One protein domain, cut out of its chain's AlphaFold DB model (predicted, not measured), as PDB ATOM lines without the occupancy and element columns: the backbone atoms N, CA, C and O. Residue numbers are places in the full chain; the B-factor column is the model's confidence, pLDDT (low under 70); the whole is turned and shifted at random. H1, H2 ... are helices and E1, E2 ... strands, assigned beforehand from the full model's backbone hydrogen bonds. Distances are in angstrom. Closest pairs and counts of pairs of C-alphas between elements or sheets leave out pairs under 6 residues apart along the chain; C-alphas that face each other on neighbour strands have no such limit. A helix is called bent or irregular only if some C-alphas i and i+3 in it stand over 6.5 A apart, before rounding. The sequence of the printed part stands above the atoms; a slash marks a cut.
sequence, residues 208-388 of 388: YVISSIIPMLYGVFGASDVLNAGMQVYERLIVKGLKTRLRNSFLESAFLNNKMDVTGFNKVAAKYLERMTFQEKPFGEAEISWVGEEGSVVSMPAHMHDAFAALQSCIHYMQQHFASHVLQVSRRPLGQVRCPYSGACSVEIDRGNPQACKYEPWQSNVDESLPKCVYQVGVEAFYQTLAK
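Overview. This is residues 208 to 388 of the 388 residues of an uncharacterized protein of Pseudomonas sp. p99-361 (UniProt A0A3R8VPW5). Helices H2, H5 and H8 cross one another at large angles and make the core, with H1 folded back along H2 as a helical hairpin. Short H3 and H4 lie at one end of the longest axis, where H4 folds back toward H2 with Tyr 272 near Gly 241, the strand hairpin E1 and E2 follows them along the chain, and H6 and H7 lie with two long links toward the other end. The printed part has 181 residues, with eight named helices and two named strands in the order H1 H2 H3 H4 E1 E2 H5 H6 H7 H8; the sheet E1 - E2 is antiparallel and the class is mostly helix. The whole is compact, with a radius of gyration of the C-alphas of 18.4 A and spans of 52 by 47 by 34 A.

Arrangement. E1, residues 275 to 280, and E2, residues 286 to 291, form an antiparallel hairpin, at 157 degrees between directions; N 277 and O 289 are within hydrogen-bond range at 2.8 A, as are N 287 and O 279 at 2.9 A. H4, residues 262 to 272, comes nearest to E2 at the C-alphas of Ala 270 and Val 291, 6.0 A apart. H3, residues 253 to 257, and H4 only just touch, with 3 pairs of C-alphas within 8 A, the closest those of Ala 254 and Val 268, 7.0 A. H2, residues 225 to 247, and H4 are close but not clearly touching, Gly 241 to Tyr 272 at 6.9 A between C-alphas. With residues 226 to 234 alone, H2 touches residues 304 to 311 of H5, residues 302 to 320, about perpendicular at 90 degrees; the closest C-alphas, of Gly 230 and Phe 308, are 3.8 A apart. H8, residues 374 to 386, touches H5, the same way at a steep tilt of 69 degrees, only just short of about perpendicular; the closest C-alphas, of Ala 310 and Gly 378, are 4.1 A apart. H1, residues 208 to 221, forms a helical hairpin with H2, opposite ways at a shallow tilt of 15 degrees, the closest C-alphas those of Phe 221 and Leu 227, 5.6 A. H6, residues 346 to 350, and H7, residues 354 to 359, touch only at the corner, and only just, with 3 pairs of C-alphas within 8 A, the closest those of Glu 348 and Pro 354, 5.1 A. Every O i to N i+4 pair is within hydrogen-bond range in H2 to H8; in H1 it is 8 of 10.

Along the chain. H1 begins at C-alpha 208 (36.290, -19.903, -7.346) and is only just irregular, C-alphas 211 and 214 being 6.7 A apart. From first to last C-alpha H1 is 19.0 A, H2 33.0 A, H4 15.8 A, E1 16.0 A, E2 15.2 A, H5 27.3 A and H8 18.7 A. H8 ends at C-alpha 386 (20.846, -22.018, 13.954).

Size, cuts and confidence. The C-alphas farthest apart, of Lys 259 and Arg 331, are 54.8 A apart. The printed part has no cut; the links H5 to H6 and H7 to H8 are long. Mean pLDDT of the printed part is 81.7, and it is under 70 at 30 residues, among them 322 to 335 and 364 to 371.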
ATOM      1  N   TYR A 208      37.051 -20.715  -8.301       92.81
ATOM      2  CA  TYR A 208      36.290 -19.903  -7.346       92.81
ATOM      3  C   TYR A 208      35.275 -20.729  -6.538       92.81
ATOM      4  O   TYR A 208      35.185 -20.572  -5.318       92.81
ATOM      5  N   VAL A 209      34.542 -21.649  -7.174       92.94
ATOM      6  CA  VAL A 209      33.600 -22.538  -6.474       92.94
ATOM      7  C   VAL A 209      34.333 -23.366  -5.421       92.94
ATOM      8  O   VAL A 209      33.902 -23.406  -4.270       92.94
ATOM      9  N   ILE A 210      35.467 -23.967  -5.787       94.88
ATOM     10  CA  ILE A 210      36.258 -24.811  -4.883       94.88
ATOM     11  C   ILE A 210      36.873 -23.990  -3.743       94.88
ATOM     12  O   ILE A 210      36.815 -24.401  -2.589       94.88
ATOM     13  N   SER A 211      37.458 -22.833  -4.053       93.62
ATOM     14  CA  SER A 211      38.208 -22.033  -3.073       93.62
ATOM     15  C   SER A 211      37.341 -21.139  -2.187       93.62
ATOM     16  O   SER A 211      37.793 -20.741  -1.117       93.62
ATOM     17  N   SER A 212      36.124 -20.794  -2.619       91.00
ATOM     18  CA  SER A 212      35.296 -19.780  -1.949       91.00
ATOM     19  C   SER A 212      33.883 -20.265  -1.638       91.00
ATOM     20  O   SER A 212      33.427 -20.125  -0.504       91.00
ATOM     21  N   ILE A 213      33.179 -20.857  -2.609       90.25
ATOM     22  CA  ILE A 213      31.773 -21.254  -2.418       90.25
ATOM     23  C   ILE A 213      31.657 -22.488  -1.523       90.25
ATOM     24  O   ILE A 213      30.870 -22.477  -0.583       90.25
ATOM     25  N   ILE A 214      32.452 -23.532  -1.762       94.00
ATOM     26  CA  ILE A 214      32.428 -24.743  -0.930       94.00
ATOM     27  C   ILE A 214      32.760 -24.411   0.539       94.00
ATOM     28  O   ILE A 214      31.959 -24.769   1.405       94.00
ATOM     29  N   PRO A 215      33.835 -23.658   0.861       93.44
ATOM     30  CA  PRO A 215      34.090 -23.210   2.231       93.44
ATOM     31  C   PRO A 215      32.950 -22.388   2.844       93.44
ATOM     32  O   PRO A 215      32.628 -22.572   4.017       93.44
ATOM     33  N   MET A 216      32.301 -21.518   2.063       89.19
ATOM     34  CA  MET A 216      31.121 -20.778   2.523       89.19
ATOM     35  C   MET A 216      29.973 -21.728   2.902       89.19
ATOM     36  O   MET A 216      29.372 -21.550   3.959       89.19
ATOM     37  N   LEU A 217      29.698 -22.763   2.099       89.56
ATOM     38  CA  LEU A 217      28.666 -23.763   2.405       89.56
ATOM     39  C   LEU A 217      28.986 -24.549   3.684       89.56
ATOM     40  O   LEU A 217      28.087 -24.785   4.488       89.56
ATOM     41  N   TYR A 218      30.255 -24.893   3.923       91.56
ATOM     42  CA  TYR A 218      30.675 -25.468   5.206       91.56
ATOM     43  C   TYR A 218      30.474 -24.500   6.375       91.56
ATOM     44  O   TYR A 218      30.094 -24.934   7.456       91.56
ATOM     45  N   GLY A 219      30.654 -23.194   6.171       86.19
ATOM     46  CA  GLY A 219      30.310 -22.185   7.178       86.19
ATOM     47  C   GLY A 219      28.818 -22.158   7.534       86.19
ATOM     48  O   GLY A 219      28.474 -21.826   8.663       86.19
ATOM     49  N   VAL A 220      27.940 -22.536   6.596       84.25
ATOM     50  CA  VAL A 220      26.481 -22.585   6.801       84.25
ATOM     51  C   VAL A 220      26.024 -23.914   7.398       84.25
ATOM     52  O   VAL A 220      25.159 -23.912   8.259       84.25
ATOM     53  N   PHE A 221      26.571 -25.045   6.950       87.62
ATOM     54  CA  PHE A 221      26.067 -26.380   7.305       87.62
ATOM     55  C   PHE A 221      26.975 -27.157   8.269       87.62
ATOM     56  O   PHE A 221      26.552 -28.148   8.856       87.62
ATOM     57  N   GLY A 222      28.220 -26.724   8.462       85.38
ATOM     58  CA  GLY A 222      29.245 -27.465   9.202       85.38
ATOM     59  C   GLY A 222      29.054 -27.506  10.719       85.38
ATOM     60  O   GLY A 222      29.782 -28.223  11.401       85.38
ATOM     61  N   ALA A 223      28.089 -26.762  11.268       85.94
ATOM     62  CA  ALA A 223      27.819 -26.733  12.706       85.94
ATOM     63  C   ALA A 223      27.078 -27.985  13.220       85.94
ATOM     64  O   ALA A 223      27.082 -28.241  14.431       85.94
ATOM     65  N   SER A 224      26.455 -28.762  12.327       92.12
ATOM     66  CA  SER A 224      25.855 -30.068  12.618       92.12
ATOM     67  C   SER A 224      26.713 -31.185  12.029       92.12
ATOM     68  O   SER A 224      27.032 -31.145  10.844       92.12
ATOM     69  N   ASP A 225      27.033 -32.214  12.819       93.44
ATOM     70  CA  ASP A 225      27.857 -33.343  12.364       93.44
ATOM     71  C   ASP A 225      27.233 -34.071  11.165       93.44
ATOM     72  O   ASP A 225      27.935 -34.437  10.222       93.44
ATOM     73  N   VAL A 226      25.903 -34.223  11.163       94.88
ATOM     74  CA  VAL A 226      25.168 -34.874  10.067       94.88
ATOM     75  C   VAL A 226      25.216 -34.026   8.799       94.88
ATOM     76  O   VAL A 226      25.523 -34.544   7.728       94.88
ATOM     77  N   LEU A 227      24.955 -32.718   8.895       94.81
ATOM     78  CA  LEU A 227      25.010 -31.842   7.719       94.81
ATOM     79  C   LEU A 227      26.445 -31.665   7.216       94.81
ATOM     80  O   LEU A 227      26.658 -31.621   6.008       94.81
ATOM     81  N   ASN A 228      27.433 -31.649   8.110       95.31
ATOM     82  CA  ASN A 228      28.848 -31.638   7.757       95.31
ATOM     83  C   ASN A 228      29.250 -32.911   6.992       95.31
ATOM     84  O   ASN A 228      29.907 -32.829   5.956       95.31
ATOM     85  N   ALA A 229      28.814 -34.090   7.450       96.62
ATOM     86  CA  ALA A 229      29.021 -35.345   6.726       96.62
ATOM     87  C   ALA A 229      28.320 -35.335   5.353       96.62
ATOM     88  O   ALA A 229      28.924 -35.714   4.348       96.62
ATOM     89  N   GLY A 230      27.088 -34.818   5.278       96.25
ATOM     90  CA  GLY A 230      26.382 -34.610   4.012       96.25
ATOM     91  C   GLY A 230      27.123 -33.650   3.072       96.25
ATOM     92  O   GLY A 230      27.207 -33.899   1.869       96.25
ATOM     93  N   MET A 231      27.731 -32.590   3.610       96.19
ATOM     94  CA  MET A 231      28.528 -31.633   2.838       96.19
ATOM     95  C   MET A 231      29.791 -32.258   2.249       96.19
ATOM     96  O   MET A 231      30.140 -31.917   1.124       96.19
ATOM     97  N   GLN A 232      30.422 -33.221   2.926       96.50
ATOM     98  CA  GLN A 232      31.559 -33.960   2.358       96.50
ATOM     99  C   GLN A 232      31.156 -34.773   1.124       96.50
ATOM    100  O   GLN A 232      31.917 -34.857   0.155       96.50
ATOM    101  N   VAL A 233      29.956 -35.363   1.130       95.75
ATOM    102  CA  VAL A 233      29.408 -36.031  -0.060       95.75
ATOM    103  C   VAL A 233      29.134 -35.005  -1.155       95.75
ATOM    104  O   VAL A 233      29.543 -35.197  -2.301       95.75
ATOM    105  N   TYR A 234      28.492 -33.888  -0.804       95.19
ATOM    106  CA  TYR A 234      28.125 -32.864  -1.776       95.19
ATOM    107  C   TYR A 234      29.348 -32.206  -2.430       95.19
ATOM    108  O   TYR A 234      29.391 -32.054  -3.650       95.19
ATOM    109  N   GLU A 235      30.380 -31.895  -1.646       95.69
ATOM    110  CA  GLU A 235      31.672 -31.409  -2.129       95.69
ATOM    111  C   GLU A 235      32.280 -32.381  -3.142       95.69
ATOM    112  O   GLU A 235      32.686 -31.955  -4.223       95.69
ATOM    113  N   ARG A 236      32.315 -33.687  -2.839       94.50
ATOM    114  CA  ARG A 236      32.850 -34.696  -3.767       94.50
ATOM    115  C   ARG A 236      32.100 -34.695  -5.095       94.50
ATOM    116  O   ARG A 236      32.754 -34.726  -6.138       94.50
ATOM    117  N   LEU A 237      30.767 -34.603  -5.068       93.94
ATOM    118  CA  LEU A 237      29.939 -34.507  -6.276       93.94
ATOM    119  C   LEU A 237      30.254 -33.236  -7.080       93.94
ATOM    120  O   LEU A 237      30.509 -33.325  -8.283       93.94
ATOM    121  N   ILE A 238      30.304 -32.068  -6.427       94.12
ATOM    122  CA  ILE A 238      30.609 -30.781  -7.076       94.12
ATOM    123  C   ILE A 238      32.009 -30.819  -7.696       94.12
ATOM    124  O   ILE A 238      32.175 -30.556  -8.887       94.12
ATOM    125  N   VAL A 239      33.024 -31.194  -6.915       94.38
ATOM    126  CA  VAL A 239      34.423 -31.242  -7.359       94.38
ATOM    127  C   VAL A 239      34.597 -32.237  -8.504       94.38
ATOM    128  O   VAL A 239      35.312 -31.939  -9.466       94.38
ATOM    129  N   LYS A 240      33.944 -33.406  -8.441       92.12
ATOM    130  CA  LYS A 240      33.949 -34.374  -9.544       92.12
ATOM    131  C   LYS A 240      33.307 -33.779 -10.794       92.12
ATOM    132  O   LYS A 240      33.919 -33.859 -11.860       92.12
ATOM    133  N   GLY A 241      32.133 -33.161 -10.674       91.50
ATOM    134  CA  GLY A 241      31.421 -32.533 -11.790       91.50
ATOM    135  C   GLY A 241      32.260 -31.460 -12.488       91.50
ATOM    136  O   GLY A 241      32.476 -31.538 -13.699       91.50
ATOM    137  N   LEU A 242      32.831 -30.527 -11.717       92.81
ATOM    138  CA  LEU A 242      33.707 -29.466 -12.231       92.81
ATOM    139  C   LEU A 242      34.940 -30.042 -12.941       92.81
ATOM    140  O   LEU A 242      35.211 -29.705 -14.093       92.81
ATOM    141  N   LYS A 243      35.661 -30.976 -12.303       91.94
ATOM    142  CA  LYS A 243      36.850 -31.616 -12.901       91.94
ATOM    143  C   LYS A 243      36.515 -32.386 -14.175       91.94
ATOM    144  O   LYS A 243      37.302 -32.375 -15.120       91.94
ATOM    145  N   THR A 244      35.370 -33.062 -14.204       90.75
ATOM    146  CA  THR A 244      34.925 -33.834 -15.368       90.75
ATOM    147  C   THR A 244      34.616 -32.901 -16.535       90.75
ATOM    148  O   THR A 244      35.150 -33.107 -17.624       90.75
ATOM    149  N   ARG A 245      33.847 -31.831 -16.299       91.19
ATOM    150  CA  ARG A 245      33.503 -30.833 -17.322       91.19
ATOM    151  C   ARG A 245      34.721 -30.025 -17.798       91.19
ATOM    152  O   ARG A 245      34.783 -29.648 -18.959       91.19
ATOM    153  N   LEU A 246      35.730 -29.807 -16.952       90.19
ATOM    154  CA  LEU A 246      36.992 -29.175 -17.373       90.19
ATOM    155  C   LEU A 246      37.844 -30.075 -18.270       90.19
ATOM    156  O   LEU A 246      38.471 -29.593 -19.206       90.19
ATOM    157  N   ARG A 247      37.887 -31.380 -17.985       90.06
ATOM    158  CA  ARG A 247      38.614 -32.351 -18.820       90.06
ATOM    159  C   ARG A 247      37.913 -32.605 -20.146       90.06
ATOM    160  O   ARG A 247      38.574 -32.896 -21.136       90.06
ATOM    161  N   ASN A 248      36.588 -32.539 -20.145       87.94
ATOM    162  CA  ASN A 248      35.775 -32.660 -21.336       87.94
ATOM    163  C   ASN A 248      34.610 -31.669 -21.261       87.94
ATOM    164  O   ASN A 248      33.581 -31.937 -20.643       87.94
ATOM    165  N   SER A 249      34.792 -30.519 -21.906       85.88
ATOM    166  CA  SER A 249      33.800 -29.439 -21.939       85.88
ATOM    167  C   SER A 249      32.547 -29.813 -22.733       85.88
ATOM    168  O   SER A 249      31.497 -29.207 -22.536       85.88
ATOM    169  N   PHE A 250      32.629 -30.870 -23.543       86.81
ATOM    170  CA  PHE A 250      31.536 -31.427 -24.325       86.81
ATOM    171  C   PHE A 250      31.281 -32.895 -23.927       86.81
ATOM    172  O   PHE A 250      31.602 -33.838 -24.657       86.81
ATOM    173  N   LEU A 251      30.720 -33.104 -22.729       87.19
ATOM    174  CA  LEU A 251      30.498 -34.440 -22.149       87.19
ATOM    175  C   LEU A 251      29.541 -35.289 -22.980       87.19
ATOM    176  O   LEU A 251      29.705 -36.505 -23.076       87.19
ATOM    177  N   GLU A 252      28.562 -34.637 -23.591       87.88
ATOM    178  CA  GLU A 252      27.454 -35.260 -24.294       87.88
ATOM    179  C   GLU A 252      27.927 -35.966 -25.579       87.88
ATOM    180  O   GLU A 252      27.354 -36.982 -25.970       87.88
ATOM    181  N   SER A 253      29.075 -35.558 -26.140       85.88
ATOM    182  CA  SER A 253      29.761 -36.272 -27.232       85.88
ATOM    183  C   SER A 253      30.058 -37.739 -26.919       85.88
ATOM    184  O   SER A 253      30.087 -38.584 -27.815       85.88
ATOM    185  N   ALA A 254      30.251 -38.080 -25.641       86.62
ATOM    186  CA  ALA A 254      30.504 -39.454 -25.231       86.62
ATOM    187  C   ALA A 254      29.305 -40.369 -25.517       86.62
ATOM    188  O   ALA A 254      29.508 -41.564 -25.737       86.62
ATOM    189  N   PHE A 255      28.086 -39.822 -25.546       84.81
ATOM    190  CA  PHE A 255      26.891 -40.575 -25.914       84.81
ATOM    191  C   PHE A 255      26.784 -40.799 -27.427       84.81
ATOM    192  O   PHE A 255      26.239 -41.812 -27.850       84.81
ATOM    193  N   LEU A 256      27.381 -39.929 -28.246       81.75
ATOM    194  CA  LEU A 256      27.426 -40.119 -29.699       81.75
ATOM    195  C   LEU A 256      28.524 -41.102 -30.132       81.75
ATOM    196  O   LEU A 256      28.335 -41.902 -31.048       81.75
ATOM    197  N   ASN A 257      29.682 -41.062 -29.476       79.06
ATOM    198  CA  ASN A 257      30.886 -41.757 -29.947       79.06
ATOM    199  C   ASN A 257      30.979 -43.237 -29.538       79.06
ATOM    200  O   ASN A 257      31.875 -43.945 -29.989       79.06
ATOM    201  N   ASN A 258      30.080 -43.722 -28.678       74.88
ATOM    202  CA  ASN A 258      30.089 -45.100 -28.185       74.88
ATOM    203  C   ASN A 258      28.834 -45.850 -28.650       74.88
ATOM    204  O   ASN A 258      27.801 -45.247 -28.932       74.88
ATOM    205  N   LYS A 259      28.895 -47.186 -28.686       78.00
ATOM    206  CA  LYS A 259      27.687 -48.000 -28.855       78.00
ATOM    207  C   LYS A 259      26.783 -47.798 -27.634       78.00
ATOM    208  O   LYS A 259      27.193 -48.084 -26.512       78.00
ATOM    209  N   MET A 260      25.567 -47.316 -27.866       86.31
ATOM    210  CA  MET A 260      24.594 -46.984 -26.820       86.31
ATOM    211  C   MET A 260      23.564 -48.097 -26.640       86.31
ATOM    212  O   MET A 260      22.377 -47.921 -26.895       86.31
ATOM    213  N   ASP A 261      24.031 -49.268 -26.208       84.06
ATOM    214  CA  ASP A 261      23.155 -50.216 -25.518       84.06
ATOM    215  C   ASP A 261      23.020 -49.830 -24.031       84.06
ATOM    216  O   ASP A 261      23.666 -48.894 -23.554       84.06
ATOM    217  N   VAL A 262      22.164 -50.539 -23.284       82.62
ATOM    218  CA  VAL A 262      21.907 -50.269 -21.854       82.62
ATOM    219  C   VAL A 262      23.211 -50.225 -21.049       82.62
ATOM    220  O   VAL A 262      23.400 -49.351 -20.201       82.62
ATOM    221  N   THR A 263      24.139 -51.140 -21.334       85.50
ATOM    222  CA  THR A 263      25.441 -51.207 -20.666       85.50
ATOM    223  C   THR A 263      26.311 -50.000 -21.014       85.50
ATOM    224  O   THR A 263      26.881 -49.382 -20.111       85.50
ATOM    225  N   GLY A 264      26.396 -49.634 -22.295       86.69
ATOM    226  CA  GLY A 264      27.137 -48.464 -22.764       86.69
ATOM    227  C   GLY A 264      26.619 -47.161 -22.159       86.69
ATOM    228  O   GLY A 264      27.408 -46.387 -21.610       86.69
ATOM    229  N   PHE A 265      25.299 -46.958 -22.170       86.38
ATOM    230  CA  PHE A 265      24.668 -45.778 -21.581       86.38
ATOM    231  C   PHE A 265      24.951 -45.680 -20.082       86.38
ATOM    232  O   PHE A 265      25.446 -44.653 -19.617       86.38
ATOM    233  N   ASN A 266      24.713 -46.759 -19.327       84.56
ATOM    234  CA  ASN A 266      24.939 -46.769 -17.881       84.56
ATOM    235  C   ASN A 266      26.405 -46.501 -17.534       84.56
ATOM    236  O   ASN A 266      26.681 -45.742 -16.609       84.56
ATOM    237  N   LYS A 267      27.348 -47.048 -18.311       85.56
ATOM    238  CA  LYS A 267      28.781 -46.797 -18.126       85.56
ATOM    239  C   LYS A 267      29.140 -45.322 -18.323       85.56
ATOM    240  O   LYS A 267      29.884 -44.766 -17.517       85.56
ATOM    241  N   VAL A 268      28.632 -44.685 -19.380       87.19
ATOM    242  CA  VAL A 268      28.890 -43.257 -19.637       87.19
ATOM    243  C   VAL A 268      28.199 -42.387 -18.585       87.19
ATOM    244  O   VAL A 268      28.833 -41.515 -17.993       87.19
ATOM    245  N   ALA A 269      26.929 -42.662 -18.284       86.25
ATOM    246  CA  ALA A 269      26.143 -41.888 -17.332       86.25
ATOM    247  C   ALA A 269      26.693 -41.972 -15.898       86.25
ATOM    248  O   ALA A 269      26.744 -40.949 -15.220       86.25
ATOM    249  N   ALA A 270      27.135 -43.149 -15.442       85.56
ATOM    250  CA  ALA A 270      27.705 -43.343 -14.104       85.56
ATOM    251  C   ALA A 270      29.029 -42.584 -13.902       85.56
ATOM    252  O   ALA A 270      29.341 -42.148 -12.794       85.56
ATOM    253  N   LYS A 271      29.796 -42.382 -14.980       84.56
ATOM    254  CA  LYS A 271      31.047 -41.617 -14.944       84.56
ATOM    255  C   LYS A 271      30.810 -40.126 -14.701       84.56
ATOM    256  O   LYS A 271      31.614 -39.479 -14.032       84.56
ATOM    257  N   TYR A 272      29.731 -39.576 -15.258       82.25
ATOM    258  CA  TYR A 272      29.502 -38.129 -15.292       82.25
ATOM    259  C   TYR A 272      28.465 -37.634 -14.291       82.25
ATOM    260  O   TYR A 272      28.583 -36.507 -13.815       82.25
ATOM    261  N   LEU A 273      27.468 -38.456 -13.967       80.25
ATOM    262  CA  LEU A 273      26.362 -38.082 -13.098       80.25
ATOM    263  C   LEU A 273      26.133 -39.175 -12.060       80.25
ATOM    264  O   LEU A 273      25.343 -40.099 -12.268       80.25
ATOM    265  N   GLU A 274      26.815 -39.039 -10.929       88.62
ATOM    266  CA  GLU A 274      26.503 -39.839  -9.752       88.62
ATOM    267  C   GLU A 274      25.222 -39.331  -9.109       88.62
ATOM    268  O   GLU A 274      25.059 -38.130  -8.876       88.62
ATOM    269  N   ARG A 275      24.291 -40.245  -8.865       86.81
ATOM    270  CA  ARG A 275      22.939 -39.898  -8.441       86.81
ATOM    271  C   ARG A 275      22.317 -41.020  -7.635       86.81
ATOM    272  O   ARG A 275      22.577 -42.196  -7.880       86.81
ATOM    273  N   MET A 276      21.437 -40.628  -6.732       85.75
ATOM    274  CA  MET A 276      20.476 -41.532  -6.130       85.75
ATOM    275  C   MET A 276      19.307 -41.699  -7.100       85.75
ATOM    276  O   MET A 276      18.722 -40.713  -7.556       85.75
ATOM    277  N   THR A 277      18.996 -42.938  -7.453       83.69
ATOM    278  CA  THR A 277      17.863 -43.295  -8.300       83.69
ATOM    279  C   THR A 277      16.757 -43.901  -7.461       83.69
ATOM    280  O   THR A 277      17.005 -44.776  -6.636       83.69
ATOM    281  N   PHE A 278      15.539 -43.441  -7.725       82.38
ATOM    282  CA  PHE A 278      14.306 -43.996  -7.193       82.38
ATOM    283  C   PHE A 278      13.634 -44.749  -8.330       82.38
ATOM    284  O   PHE A 278      13.282 -44.139  -9.342       82.38
ATOM    285  N   GLN A 279      13.508 -46.064  -8.201       76.31
ATOM    286  CA  GLN A 279      12.925 -46.888  -9.249       76.31
ATOM    287  C   GLN A 279      11.784 -47.730  -8.692       76.31
ATOM    288  O   GLN A 279      12.009 -48.624  -7.879       76.31
ATOM    289  N   GLU A 280      10.575 -47.485  -9.195       73.75
ATOM    290  CA  GLU A 280       9.463 -48.422  -9.052       73.75
ATOM    291  C   GLU A 280       9.782 -49.705  -9.835       73.75
ATOM    292  O   GLU A 280      10.202 -49.677 -10.999       73.75
ATOM    293  N   LYS A 281       9.608 -50.843  -9.180       74.88
ATOM    294  CA  LYS A 281       9.752 -52.187  -9.730       74.88
ATOM    295  C   LYS A 281       8.357 -52.794  -9.939       74.88
ATOM    296  O   LYS A 281       7.365 -52.297  -9.395       74.88
ATOM    297  N   PRO A 282       8.243 -53.871 -10.738       72.69
ATOM    298  CA  PRO A 282       6.995 -54.616 -10.844       72.69
ATOM    299  C   PRO A 282       6.432 -54.976  -9.462       72.69
ATOM    300  O   PRO A 282       7.186 -55.215  -8.526       72.69
ATOM    301  N   PHE A 283       5.102 -55.031  -9.351       71.06
ATOM    302  CA  PHE A 283       4.380 -55.385  -8.117       71.06
ATOM    303  C   PHE A 283       4.454 -54.367  -6.965       71.06
ATOM    304  O   PHE A 283       4.044 -54.683  -5.853       71.06
ATOM    305  N   GLY A 284       4.880 -53.128  -7.232       63.00
ATOM    306  CA  GLY A 284       4.833 -52.036  -6.251       63.00
ATOM    307  C   GLY A 284       6.015 -52.007  -5.283       63.00
ATOM    308  O   GLY A 284       6.002 -51.232  -4.330       63.00
ATOM    309  N   GLU A 285       7.040 -52.823  -5.528       67.62
ATOM    310  CA  GLU A 285       8.340 -52.664  -4.884       67.62
ATOM    311  C   GLU A 285       9.016 -51.388  -5.399       67.62
ATOM    312  O   GLU A 285       8.853 -51.005  -6.557       67.62
ATOM    313  N   ALA A 286       9.801 -50.728  -4.556       71.25
ATOM    314  CA  ALA A 286      10.594 -49.579  -4.960       71.25
ATOM    315  C   ALA A 286      12.015 -49.722  -4.423       71.25
ATOM    316  O   ALA A 286      12.227 -50.141  -3.288       71.25
ATOM    317  N   GLU A 287      12.988 -49.379  -5.259       79.00
ATOM    318  CA  GLU A 287      14.404 -49.429  -4.920       79.00
ATOM    319  C   GLU A 287      14.971 -48.010  -4.885       79.00
ATOM    320  O   GLU A 287      14.790 -47.232  -5.830       79.00
ATOM    321  N   ILE A 288      15.674 -47.690  -3.797       80.12
ATOM    322  CA  ILE A 288      16.547 -46.522  -3.705       80.12
ATOM    323  C   ILE A 288      17.975 -47.036  -3.820       80.12
ATOM    324  O   ILE A 288      18.438 -47.787  -2.961       80.12
ATOM    325  N   SER A 289      18.676 -46.642  -4.875       84.19
ATOM    326  CA  SER A 289      20.054 -47.071  -5.107       84.19
ATOM    327  C   SER A 289      20.920 -45.924  -5.603       84.19
ATOM    328  O   SER A 289      20.447 -44.981  -6.236       84.19
ATOM    329  N   TRP A 290      22.210 -45.987  -5.289       87.94
ATOM    330  CA  TRP A 290      23.193 -45.065  -5.837       87.94
ATOM    331  C   TRP A 290      23.761 -45.623  -7.133       87.94
ATOM    332  O   TRP A 290      24.246 -46.751  -7.184       87.94
ATOM    333  N   VAL A 291      23.740 -44.799  -8.175       87.94
ATOM    334  CA  VAL A 291      24.368 -45.091  -9.461       87.94
ATOM    335  C   VAL A 291      25.565 -44.172  -9.612       87.94
ATOM    336  O   VAL A 291      25.425 -42.949  -9.559       87.94
ATOM    337  N   GLY A 292      26.742 -44.756  -9.820       89.88
ATOM    338  CA  GLY A 292      27.977 -44.002  -9.962       89.88
ATOM    339  C   GLY A 292      29.179 -44.855 -10.340       89.88
ATOM    340  O   GLY A 292      29.078 -46.065 -10.524       89.88
ATOM    341  N   GLU A 293      30.318 -44.193 -10.490       89.50
ATOM    342  CA  GLU A 293      31.603 -44.824 -10.785       89.50
ATOM    343  C   GLU A 293      32.201 -45.451  -9.521       89.50
ATOM    344  O   GLU A 293      32.274 -44.801  -8.476       89.50
ATOM    345  N   GLU A 294      32.663 -46.696  -9.625       87.19
ATOM    346  CA  GLU A 294      33.325 -47.401  -8.524       87.19
ATOM    347  C   GLU A 294      34.503 -46.589  -7.954       87.19
ATOM    348  O   GLU A 294      35.270 -45.960  -8.685       87.19
ATOM    349  N   GLY A 295      34.638 -46.582  -6.627       88.12
ATOM    350  CA  GLY A 295      35.643 -45.792  -5.913       88.12
ATOM    351  C   GLY A 295      35.260 -44.322  -5.711       88.12
ATOM    352  O   GLY A 295      36.071 -43.551  -5.192       88.12
ATOM    353  N   SER A 296      34.046 -43.919  -6.097       90.31
ATOM    354  CA  SER A 296      33.537 -42.558  -5.923       90.31
ATOM    355  C   SER A 296      32.425 -42.468  -4.864       90.31
ATOM    356  O   SER A 296      32.483 -43.192  -3.868       90.31
ATOM    357  N   VAL A 297      31.449 -41.561  -5.004       92.19
ATOM    358  CA  VAL A 297      30.388 -41.358  -3.996       92.19
ATOM    359  C   VAL A 297      29.553 -42.621  -3.797       92.19
ATOM    360  O   VAL A 297      29.247 -42.963  -2.656       92.19
ATOM    361  N   VAL A 298      29.265 -43.370  -4.863       91.56
ATOM    362  CA  VAL A 298      28.552 -44.663  -4.778       91.56
ATOM    363  C   VAL A 298      29.229 -45.681  -3.845       91.56
ATOM    364  O   VAL A 298      28.548 -46.495  -3.232       91.56
ATOM    365  N   SER A 299      30.555 -45.623  -3.691       92.25
ATOM    366  CA  SER A 299      31.327 -46.546  -2.845       92.25
ATOM    367  C   SER A 299      31.502 -46.055  -1.404       92.25
ATOM    368  O   SER A 299      32.208 -46.691  -0.621       92.25
ATOM    369  N   MET A 300      30.912 -44.913  -1.042       93.38
ATOM    370  CA  MET A 300      30.963 -44.407   0.330       93.38
ATOM    371  C   MET A 300      30.084 -45.255   1.270       93.38
ATOM    372  O   MET A 300      29.126 -45.881   0.821       93.38
ATOM    373  N   PRO A 301      30.387 -45.287   2.580       94.25
ATOM    374  CA  PRO A 301      29.564 -46.008   3.548       94.25
ATOM    375  C   PRO A 301      28.123 -45.479   3.608       94.25
ATOM    376  O   PRO A 301      27.911 -44.275   3.482       94.25
ATOM    377  N   ALA A 302      27.161 -46.353   3.923       90.50
ATOM    378  CA  ALA A 302      25.730 -46.018   3.968       90.50
ATOM    379  C   ALA A 302      25.405 -44.771   4.817       90.50
ATOM    380  O   ALA A 302      24.656 -43.909   4.377       90.50
ATOM    381  N   HIS A 303      26.055 -44.601   5.976       92.62
ATOM    382  CA  HIS A 303      25.830 -43.428   6.831       92.62
ATOM    383  C   HIS A 303      26.164 -42.088   6.144       92.62
ATOM    384  O   HIS A 303      25.594 -41.059   6.498       92.62
ATOM    385  N   MET A 304      27.074 -42.078   5.162       95.12
ATOM    386  CA  MET A 304      27.377 -40.880   4.373       95.12
ATOM    387  C   MET A 304      26.262 -40.591   3.367       95.12
ATOM    388  O   MET A 304      25.911 -39.431   3.157       95.12
ATOM    389  N   HIS A 305      25.677 -41.631   2.765       92.31
ATOM    390  CA  HIS A 305      24.511 -41.493   1.889       92.31
ATOM    391  C   HIS A 305      23.295 -40.984   2.663       92.31
ATOM    392  O   HIS A 305      22.635 -40.056   2.198       92.31
ATOM    393  N   ASP A 306      23.065 -41.503   3.870       90.62
ATOM    394  CA  ASP A 306      22.000 -41.034   4.765       90.62
ATOM    395  C   ASP A 306      22.214 -39.571   5.179       90.62
ATOM    396  O   ASP A 306      21.283 -38.763   5.148       90.62
ATOM    397  N   ALA A 307      23.456 -39.194   5.506       94.50
ATOM    398  CA  ALA A 307      23.817 -37.814   5.821       94.50
ATOM    399  C   ALA A 307      23.600 -36.868   4.627       94.50
ATOM    400  O   ALA A 307      23.117 -35.745   4.797       94.50
ATOM    401  N   PHE A 308      23.899 -37.317   3.404       94.88
ATOM    402  CA  PHE A 308      23.605 -36.550   2.195       94.88
ATOM    403  C   PHE A 308      22.097 -36.416   1.951       94.88
ATOM    404  O   PHE A 308      21.630 -35.318   1.654       94.88
ATOM    405  N   ALA A 309      21.317 -37.479   2.153       92.25
ATOM    406  CA  ALA A 309      19.858 -37.430   2.068       92.25
ATOM    407  C   ALA A 309      19.247 -36.470   3.115       92.25
ATOM    408  O   ALA A 309      18.301 -35.725   2.822       92.25
ATOM    409  N   ALA A 310      19.820 -36.417   4.321       92.75
ATOM    410  CA  ALA A 310      19.456 -35.440   5.346       92.75
ATOM    411  C   ALA A 310      19.795 -34.001   4.916       92.75
ATOM    412  O   ALA A 310      18.946 -33.115   5.033       92.75
ATOM    413  N   LEU A 311      20.979 -33.764   4.335       94.62
ATOM    414  CA  LEU A 311      21.347 -32.462   3.765       94.62
ATOM    415  C   LEU A 311      20.394 -32.042   2.633       94.62
ATOM    416  O   LEU A 311      19.916 -30.908   2.626       94.62
ATOM    417  N   GLN A 312      20.063 -32.944   1.704       93.00
ATOM    418  CA  GLN A 312      19.099 -32.675   0.630       93.00
ATOM    419  C   GLN A 312      17.723 -32.302   1.192       93.00
ATOM    420  O   GLN A 312      17.090 -31.368   0.705       93.00
ATOM    421  N   SER A 313      17.284 -32.987   2.249       91.31
ATOM    422  CA  SER A 313      16.022 -32.682   2.929       91.31
ATOM    423  C   SER A 313      16.049 -31.327   3.633       91.31
ATOM    424  O   SER A 313      15.076 -30.582   3.555       91.31
ATOM    425  N   CYS A 314      17.171 -30.978   4.273       90.06
ATOM    426  CA  CYS A 314      17.404 -29.659   4.861       90.06
ATOM    427  C   CYS A 314      17.299 -28.561   3.793       90.06
ATOM    428  O   CYS A 314      16.526 -27.619   3.953       90.06
ATOM    429  N   ILE A 315      18.017 -28.704   2.673       89.31
ATOM    430  CA  ILE A 315      17.973 -27.748   1.556       89.31
ATOM    431  C   ILE A 315      16.551 -27.643   0.999       89.31
ATOM    432  O   ILE A 315      16.045 -26.539   0.810       89.31
ATOM    433  N   HIS A 316      15.885 -28.778   0.777       87.75
ATOM    434  CA  HIS A 316      14.512 -28.813   0.286       87.75
ATOM    435  C   HIS A 316      13.537 -28.119   1.245       87.75
ATOM    436  O   HIS A 316      12.677 -27.366   0.796       87.75
ATOM    437  N   TYR A 317      13.681 -28.326   2.557       84.50
ATOM    438  CA  TYR A 317      12.887 -27.641   3.574       84.50
ATOM    439  C   TYR A 317      13.134 -26.130   3.554       84.50
ATOM    440  O   TYR A 317      12.174 -25.366   3.476       84.50
ATOM    441  N   MET A 318      14.398 -25.693   3.543       79.94
ATOM    442  CA  MET A 318      14.763 -24.275   3.433       79.94
ATOM    443  C   MET A 318      14.162 -23.633   2.178       79.94
ATOM    444  O   MET A 318      13.670 -22.508   2.240       79.94
ATOM    445  N   GLN A 319      14.137 -24.362   1.057       79.50
ATOM    446  CA  GLN A 319      13.552 -23.883  -0.193       79.50
ATOM    447  C   GLN A 319      12.058 -23.566  -0.090       79.50
ATOM    448  O   GLN A 319      11.596 -22.669  -0.790       79.50
ATOM    449  N   GLN A 320      11.314 -24.230   0.799       77.88
ATOM    450  CA  GLN A 320       9.882 -23.953   0.985       77.88
ATOM    451  C   GLN A 320       9.618 -22.610   1.668       77.88
ATOM    452  O   GLN A 320       8.523 -22.063   1.560       77.88
ATOM    453  N   HIS A 321      10.633 -22.054   2.329       72.12
ATOM    454  CA  HIS A 321      10.590 -20.710   2.897       72.12
ATOM    455  C   HIS A 321      10.992 -19.644   1.872       72.12
ATOM    456  O   HIS A 321      10.952 -18.458   2.181       72.12
ATOM    457  N   PHE A 322      11.361 -20.005   0.640       67.81
ATOM    458  CA  PHE A 322      11.562 -19.040  -0.440       67.81
ATOM    459  C   PHE A 322      10.258 -18.828  -1.223       67.81
ATOM    460  O   PHE A 322       9.665 -19.767  -1.746       67.81
ATOM    461  N   ALA A 323       9.830 -17.578  -1.386       61.75
ATOM    462  CA  ALA A 323       8.920 -17.195  -2.463       61.75
ATOM    463  C   ALA A 323       9.712 -16.741  -3.694       61.75
ATOM    464  O   ALA A 323      10.915 -16.509  -3.630       61.75
ATOM    465  N   SER A 324       9.015 -16.547  -4.816       55.16
ATOM    466  CA  SER A 324       9.591 -16.254  -6.143       55.16
ATOM    467  C   SER A 324      10.553 -15.057  -6.236       55.16
ATOM    468  O   SER A 324      11.162 -14.864  -7.285       55.16
ATOM    469  N   HIS A 325      10.656 -14.239  -5.189       51.75
ATOM    470  CA  HIS A 325      11.490 -13.037  -5.125       51.75
ATOM    471  C   HIS A 325      11.910 -12.644  -3.693       51.75
ATOM    472  O   HIS A 325      12.575 -11.625  -3.524       51.75
ATOM    473  N   VAL A 326      11.523 -13.398  -2.653       51.72
ATOM    474  CA  VAL A 326      11.826 -13.074  -1.245       51.72
ATOM    475  C   VAL A 326      11.998 -14.353  -0.425       51.72
ATOM    476  O   VAL A 326      11.334 -15.348  -0.699       51.72
ATOM    477  N   LEU A 327      12.805 -14.316   0.631       54.94
ATOM    478  CA  LEU A 327      12.729 -15.311   1.700       54.94
ATOM    479  C   LEU A 327      11.489 -14.988   2.566       54.94
ATOM    480  O   LEU A 327      11.441 -13.957   3.232       54.94
ATOM    481  N   GLN A 328      10.461 -15.835   2.509       51.69
ATOM    482  CA  GLN A 328       9.271 -15.788   3.362       51.69
ATOM    483  C   GLN A 328       9.470 -16.701   4.574       51.69
ATOM    484  O   GLN A 328       8.980 -17.822   4.606       51.69
ATOM    485  N   VAL A 329      10.156 -16.198   5.601       51.12
ATOM    486  CA  VAL A 329      10.289 -16.907   6.893       51.12
ATOM    487  C   VAL A 329       9.045 -16.736   7.790       51.12
ATOM    488  O   VAL A 329       9.029 -17.186   8.933       51.12
ATOM    489  N   SER A 330       7.993 -16.045   7.325       42.88
ATOM    490  CA  SER A 330       6.869 -15.616   8.169       42.88
ATOM    491  C   SER A 330       5.629 -16.506   8.024       42.88
ATOM    492  O   SER A 330       5.243 -16.824   6.904       42.88
ATOM    493  N   ARG A 331       5.020 -16.858   9.177       42.16
ATOM    494  CA  ARG A 331       3.631 -17.269   9.549       42.16
ATOM    495  C   ARG A 331       2.617 -17.843   8.542       42.16
ATOM    496  O   ARG A 331       1.488 -18.123   8.948       42.16
ATOM    497  N   ARG A 332       2.924 -18.035   7.268       45.81
ATOM    498  CA  ARG A 332       2.087 -18.837   6.387       45.81
ATOM    499  C   ARG A 332       2.402 -20.290   6.733       45.81
ATOM    500  O   ARG A 332       3.580 -20.645   6.703       45.81
ATOM    501  N   PRO A 333       1.410 -21.128   7.083       57.50
ATOM    502  CA  PRO A 333       1.660 -22.559   7.108       57.50
ATOM    503  C   PRO A 333       2.274 -22.920   5.755       57.50
ATOM    504  O   PRO A 333       1.740 -22.509   4.715       57.50
ATOM    505  N   LEU A 334       3.436 -23.581   5.781       64.81
ATOM    506  CA  LEU A 334       4.026 -24.131   4.567       64.81
ATOM    507  C   LEU A 334       2.907 -24.888   3.848       64.81
ATOM    508  O   LEU A 334       2.164 -25.643   4.478       64.81
ATOM    509  N   GLY A 335       2.727 -24.603   2.557       67.00
ATOM    510  CA  GLY A 335       1.747 -25.333   1.761       67.00
ATOM    511  C   GLY A 335       2.085 -26.823   1.744       67.00
ATOM    512  O   GLY A 335       3.153 -27.229   2.188       67.00
ATOM    513  N   GLN A 336       1.201 -27.645   1.188       77.94
ATOM    514  CA  GLN A 336       1.542 -29.043   0.950       77.94
ATOM    515  C   GLN A 336       2.714 -29.126  -0.032       77.94
ATOM    516  O   GLN A 336       2.623 -28.642  -1.163       77.94
ATOM    517  N   VAL A 337       3.810 -29.746   0.396       77.75
ATOM    518  CA  VAL A 337       5.010 -29.956  -0.413       77.75
ATOM    519  C   VAL A 337       5.311 -31.440  -0.434       77.75
ATOM    520  O   VAL A 337       5.443 -32.087   0.605       77.75
ATOM    521  N   ARG A 338       5.442 -31.980  -1.644       84.12
ATOM    522  CA  ARG A 338       5.708 -33.401  -1.817       84.12
ATOM    523  C   ARG A 338       7.088 -33.758  -1.258       84.12
ATOM    524  O   ARG A 338       8.084 -33.154  -1.644       84.12
ATOM    525  N   CYS A 339       7.156 -34.768  -0.394       84.69
ATOM    526  CA  CYS A 339       8.425 -35.331   0.054       84.69
ATOM    527  C   CYS A 339       9.204 -35.901  -1.146       84.69
ATOM    528  O   CYS A 339       8.632 -36.695  -1.902       84.69
ATOM    529  N   PRO A 340      10.496 -35.558  -1.315       84.62
ATOM    530  CA  PRO A 340      11.291 -36.021  -2.454       84.62
ATOM    531  C   PRO A 340      11.531 -37.540  -2.456       84.62
ATOM    532  O   PRO A 340      11.892 -38.091  -3.487       84.62
ATOM    533  N   TYR A 341      11.287 -38.216  -1.329       84.44
ATOM    534  CA  TYR A 341      11.427 -39.669  -1.174       84.44
ATOM    535  C   TYR A 341      10.087 -40.424  -1.274       84.44
ATOM    536  O   TYR A 341      10.063 -41.651  -1.166       84.44
ATOM    537  N   SER A 342       8.960 -39.715  -1.428       80.69
ATOM    538  CA  SER A 342       7.633 -40.343  -1.413       80.69
ATOM    539  C   SER A 342       7.412 -41.254  -2.621       80.69
ATOM    540  O   SER A 342       7.721 -40.883  -3.757       80.69
ATOM    541  N   GLY A 343       6.817 -42.422  -2.367       75.31
ATOM    542  CA  GLY A 343       6.583 -43.492  -3.344       75.31
ATOM    543  C   GLY A 343       7.674 -44.565  -3.373       75.31
ATOM    544  O   GLY A 343       7.411 -45.669  -3.831       75.31
ATOM    545  N   ALA A 344       8.864 -44.276  -2.838       75.12
ATOM    546  CA  ALA A 344       9.977 -45.226  -2.779       75.12
ATOM    547  C   ALA A 344      10.522 -45.478  -1.362       75.12
ATOM    548  O   ALA A 344      11.372 -46.341  -1.159       75.12
ATOM    549  N   CYS A 345      10.048 -44.720  -0.374       77.38
ATOM    550  CA  CYS A 345      10.484 -44.810   1.011       77.38
ATOM    551  C   CYS A 345       9.595 -45.775   1.808       77.38
ATOM    552  O   CYS A 345       8.401 -45.518   1.959       77.38
ATOM    553  N   SER A 346      10.170 -46.834   2.392       73.81
ATOM    554  CA  SER A 346       9.420 -47.778   3.242       73.81
ATOM    555  C   SER A 346       8.811 -47.102   4.475       73.81
ATOM    556  O   SER A 346       7.703 -47.428   4.890       73.81
ATOM    557  N   VAL A 347       9.478 -46.060   4.986       73.81
ATOM    558  CA  VAL A 347       9.041 -45.277   6.150       73.81
ATOM    559  C   VAL A 347       7.677 -44.604   5.929       73.81
ATOM    560  O   VAL A 347       6.954 -44.367   6.894       73.81
ATOM    561  N   GLU A 348       7.294 -44.311   4.678       72.38
ATOM    562  CA  GLU A 348       5.960 -43.779   4.344       72.38
ATOM    563  C   GLU A 348       4.844 -44.775   4.706       72.38
ATOM    564  O   GLU A 348       3.785 -44.366   5.183       72.38
ATOM    565  N   ILE A 349       5.102 -46.072   4.518       70.38
ATOM    566  CA  ILE A 349       4.175 -47.168   4.821       70.38
ATOM    567  C   ILE A 349       4.245 -47.505   6.315       70.38
ATOM    568  O   ILE A 349       3.215 -47.570   6.988       70.38
ATOM    569  N   ASP A 350       5.463 -47.641   6.845       69.50
ATOM    570  CA  ASP A 350       5.717 -48.125   8.206       69.50
ATOM    571  C   ASP A 350       5.184 -47.178   9.299       69.50
ATOM    572  O   ASP A 350       4.856 -47.615  10.401       69.50
ATOM    573  N   ARG A 351       5.071 -45.870   9.012       69.50
ATOM    574  CA  ARG A 351       4.655 -44.847   9.993       69.50
ATOM    575  C   ARG A 351       3.144 -44.653  10.141       69.50
ATOM    576  O   ARG A 351       2.729 -43.835  10.957       69.50
ATOM    577  N   GLY A 352       2.307 -45.327   9.349       62.84
ATOM    578  CA  GLY A 352       0.840 -45.268   9.489       62.84
ATOM    579  C   GLY A 352       0.181 -43.901   9.211       62.84
ATOM    580  O   GLY A 352      -1.040 -43.791   9.292       62.84
ATOM    581  N   ASN A 353       0.952 -42.868   8.842       68.50
ATOM    582  CA  ASN A 353       0.462 -41.559   8.397       68.50
ATOM    583  C   ASN A 353       1.110 -41.152   7.052       68.50
ATOM    584  O   ASN A 353       1.925 -40.219   6.994       68.50
ATOM    585  N   PRO A 354       0.769 -41.855   5.954       74.31
ATOM    586  CA  PRO A 354       1.381 -41.636   4.645       74.31
ATOM    587  C   PRO A 354       1.079 -40.240   4.084       74.31
ATOM    588  O   PRO A 354       1.905 -39.671   3.382       74.31
ATOM    589  N   GLN A 355      -0.064 -39.636   4.432       76.56
ATOM    590  CA  GLN A 355      -0.426 -38.295   3.956       76.56
ATOM    591  C   GLN A 355       0.502 -37.213   4.519       76.56
ATOM    592  O   GLN A 355       1.019 -36.403   3.748       76.56
ATOM    593  N   ALA A 356       0.778 -37.231   5.828       76.00
ATOM    594  CA  ALA A 356       1.734 -36.299   6.424       76.00
ATOM    595  C   ALA A 356       3.155 -36.540   5.890       76.00
ATOM    596  O   ALA A 356       3.836 -35.593   5.512       76.00
ATOM    597  N   CYS A 357       3.584 -37.800   5.756       78.50
ATOM    598  CA  CYS A 357       4.885 -38.124   5.157       78.50
ATOM    599  C   CYS A 357       5.003 -37.627   3.708       78.50
ATOM    600  O   CYS A 357       6.071 -37.182   3.291       78.50
ATOM    601  N   LYS A 358       3.909 -37.689   2.944       81.81
ATOM    602  CA  LYS A 358       3.882 -37.321   1.532       81.81
ATOM    603  C   LYS A 358       3.821 -35.821   1.306       81.81
ATOM    604  O   LYS A 358       4.491 -35.367   0.388       81.81
ATOM    605  N   TYR A 359       3.045 -35.073   2.088       83.62
ATOM    606  CA  TYR A 359       2.729 -33.669   1.796       83.62
ATOM    607  C   TYR A 359       3.224 -32.670   2.844       83.62
ATOM    608  O   TYR A 359       3.295 -31.478   2.556       83.62
ATOM    609  N   GLU A 360       3.566 -33.131   4.046       82.50
ATOM    610  CA  GLU A 360       4.048 -32.289   5.147       82.50
ATOM    611  C   GLU A 360       5.188 -32.993   5.912       82.50
ATOM    612  O   GLU A 360       5.114 -33.162   7.131       82.50
ATOM    613  N   PRO A 361       6.264 -33.446   5.230       80.50
ATOM    614  CA  PRO A 361       7.269 -34.330   5.828       80.50
ATOM    615  C   PRO A 361       7.981 -33.743   7.060       80.50
ATOM    616  O   PRO A 361       8.425 -34.505   7.920       80.50
ATOM    617  N   TRP A 362       8.040 -32.411   7.197       79.00
ATOM    618  CA  TRP A 362       8.582 -31.723   8.381       79.00
ATOM    619  C   TRP A 362       7.687 -31.829   9.625       79.00
ATOM    620  O   TRP A 362       8.163 -31.574  10.725       79.00
ATOM    621  N   GLN A 363       6.410 -32.186   9.466       74.38
ATOM    622  CA  GLN A 363       5.475 -32.414  10.572       74.38
ATOM    623  C   GLN A 363       5.388 -33.886  10.979       74.38
ATOM    624  O   GLN A 363       4.711 -34.208  11.954       74.38
ATOM    625  N   SER A 364       6.066 -34.789  10.257       68.25
ATOM    626  CA  SER A 364       6.098 -36.220  10.577       68.25
ATOM    627  C   SER A 364       7.017 -36.513  11.776       68.25
ATOM    628  O   SER A 364       7.991 -37.261  11.685       68.25
ATOM    629  N   ASN A 365       6.718 -35.888  12.916       62.19
ATOM    630  CA  ASN A 365       7.343 -36.212  14.189       62.19
ATOM    631  C   ASN A 365       6.857 -37.587  14.641       62.19
ATOM    632  O   ASN A 365       5.677 -37.915  14.516       62.19
ATOM    633  N   VAL A 366       7.781 -38.385  15.158       60.81
ATOM    634  CA  VAL A 366       7.499 -39.726  15.670       60.81
ATOM    635  C   VAL A 366       7.797 -39.775  17.158       60.81
ATOM    636  O   VAL A 366       8.648 -39.024  17.638       60.81
ATOM    637  N   ASP A 367       7.137 -40.702  17.850       58.75
ATOM    638  CA  ASP A 367       7.575 -41.191  19.154       58.75
ATOM    639  C   ASP A 367       9.033 -41.686  19.083       58.75
ATOM    640  O   ASP A 367       9.467 -42.243  18.071       58.75
ATOM    641  N   GLU A 368       9.788 -41.523  20.173       58.72
ATOM    642  CA  GLU A 368      11.227 -41.844  20.260       58.72
ATOM    643  C   GLU A 368      11.582 -43.312  19.939       58.72
ATOM    644  O   GLU A 368      12.747 -43.635  19.717       58.72
ATOM    645  N   SER A 369      10.593 -44.210  19.907       59.44
ATOM    646  CA  SER A 369      10.764 -45.651  19.701       59.44
ATOM    647  C   SER A 369      10.953 -46.077  18.240       59.44
ATOM    648  O   SER A 369      11.351 -47.218  17.997       59.44
ATOM    649  N   LEU A 370      10.685 -45.199  17.267       64.81
ATOM    650  CA  LEU A 370      10.815 -45.501  15.839       64.81
ATOM    651  C   LEU A 370      12.015 -44.775  15.205       64.81
ATOM    652  O   LEU A 370      12.307 -43.631  15.561       64.81
ATOM    653  N   PRO A 371      12.697 -45.386  14.214       69.50
ATOM    654  CA  PRO A 371      13.766 -44.719  13.478       69.50
ATOM    655  C   PRO A 371      13.313 -43.386  12.862       69.50
ATOM    656  O   PRO A 371      12.271 -43.289  12.196       69.50
ATOM    657  N   LYS A 372      14.123 -42.338  13.058       77.50
ATOM    658  CA  LYS A 372      13.908 -41.031  12.425       77.50
ATOM    659  C   LYS A 372      14.150 -41.133  10.918       77.50
ATOM    660  O   LYS A 372      15.093 -41.780  10.477       77.50
ATOM    661  N   CYS A 373      13.307 -40.480  10.120       84.31
ATOM    662  CA  CYS A 373      13.465 -40.434   8.674       84.31
ATOM    663  C   CYS A 373      14.499 -39.366   8.317       84.31
ATOM    664  O   CYS A 373      14.657 -38.379   9.040       84.31
ATOM    665  N   VAL A 374      15.160 -39.520   7.170       87.31
ATOM    666  CA  VAL A 374      16.182 -38.568   6.701       87.31
ATOM    667  C   VAL A 374      15.653 -37.134   6.589       87.31
ATOM    668  O   VAL A 374      16.402 -36.187   6.818       87.31
ATOM    669  N   TYR A 375      14.351 -36.958   6.325       88.50
ATOM    670  CA  TYR A 375      13.740 -35.632   6.266       88.50
ATOM    671  C   TYR A 375      13.688 -34.956   7.636       88.50
ATOM    672  O   TYR A 375      14.117 -33.813   7.781       88.50
ATOM    673  N   GLN A 376      13.216 -35.681   8.653       85.94
ATOM    674  CA  GLN A 376      13.184 -35.212  10.035       85.94
ATOM    675  C   GLN A 376      14.599 -34.919  10.543       85.94
ATOM    676  O   GLN A 376      14.835 -33.851  11.102       85.94
ATOM    677  N   VAL A 377      15.552 -35.824  10.288       88.50
ATOM    678  CA  VAL A 377      16.964 -35.632  10.657       88.50
ATOM    679  C   VAL A 377      17.523 -34.352  10.031       88.50
ATOM    680  O   VAL A 377      18.159 -33.567  10.727       88.50
ATOM    681  N   GLY A 378      17.249 -34.102   8.747       89.06
ATOM    682  CA  GLY A 378      17.683 -32.882   8.062       89.06
ATOM    683  C   GLY A 378      17.120 -31.602   8.686       89.06
ATOM    684  O   GLY A 378      17.859 -30.641   8.893       89.06
ATOM    685  N   VAL A 379      15.828 -31.595   9.029       87.31
ATOM    686  CA  VAL A 379      15.166 -30.445   9.671       87.31
ATOM    687  C   VAL A 379      15.711 -30.202  11.083       87.31
ATOM    688  O   VAL A 379      16.040 -29.068  11.426       87.31
ATOM    689  N   GLU A 380      15.864 -31.245  11.899       86.69
ATOM    690  CA  GLU A 380      16.439 -31.130  13.249       86.69
ATOM    691  C   GLU A 380      17.889 -30.623  13.206       86.69
ATOM    692  O   GLU A 380      18.270 -29.730  13.966       86.69
ATOM    693  N   ALA A 381      18.694 -31.149  12.280       87.56
ATOM    694  CA  ALA A 381      20.086 -30.755  12.101       87.56
ATOM    695  C   ALA A 381      20.233 -29.292  11.639       87.56
ATOM    696  O   ALA A 381      21.161 -28.589  12.054       87.56
ATOM    697  N   PHE A 382      19.287 -28.798  10.834       85.31
ATOM    698  CA  PHE A 382      19.211 -27.382  10.482       85.31
ATOM    699  C   PHE A 382      18.990 -26.506  11.721       85.31
ATOM    700  O   PHE A 382      19.733 -25.550  11.943       85.31
ATOM    701  N   TYR A 383      18.037 -26.866  12.587       82.00
ATOM    702  CA  TYR A 383      17.783 -26.119  13.824       82.00
ATOM    703  C   TYR A 383      18.984 -26.117  14.778       82.00
ATOM    704  O   TYR A 383      19.275 -25.089  15.387       82.00
ATOM    705  N   GLN A 384      19.726 -27.223  14.871       79.75
ATOM    706  CA  GLN A 384      20.975 -27.274  15.645       79.75
ATOM    707  C   GLN A 384      22.032 -26.299  15.122       79.75
ATOM    708  O   GLN A 384      22.820 -25.769  15.902       79.75
ATOM    709  N   THR A 385      22.048 -26.073  13.809       78.31
ATOM    710  CA  THR A 385      22.976 -25.137  13.172       78.31
ATOM    711  C   THR A 385      22.612 -23.688  13.495       78.31
ATOM    712  O   THR A 385      23.503 -22.890  13.742       78.31
ATOM    713  N   LEU A 386      21.317 -23.358  13.575       70.44
ATOM    714  CA  LEU A 386      20.846 -22.018  13.954       70.44
ATOM    715  C   LEU A 386      21.033 -21.689  15.443       70.44
ATOM    716  O   LEU A 386      21.066 -20.519  15.815       70.44
ATOM    717  N   ALA A 387      21.091 -22.708  16.302       62.97
ATOM    718  CA  ALA A 387      21.219 -22.538  17.749       62.97
ATOM    719  C   ALA A 387      22.659 -22.242  18.221       62.97
ATOM    720  O   ALA A 387      22.852 -21.910  19.393       62.97
ATOM    721  N   LYS A 388      23.654 -22.395  17.339       58.53
ATOM    722  CA  LYS A 388      25.078 -22.129  17.586       58.53
ATOM    723  C   LYS A 388      25.483 -20.812  16.935       58.53
ATOM    724  O   LYS A 388      26.313 -20.105  17.551       58.53
TER     725      LYS A 388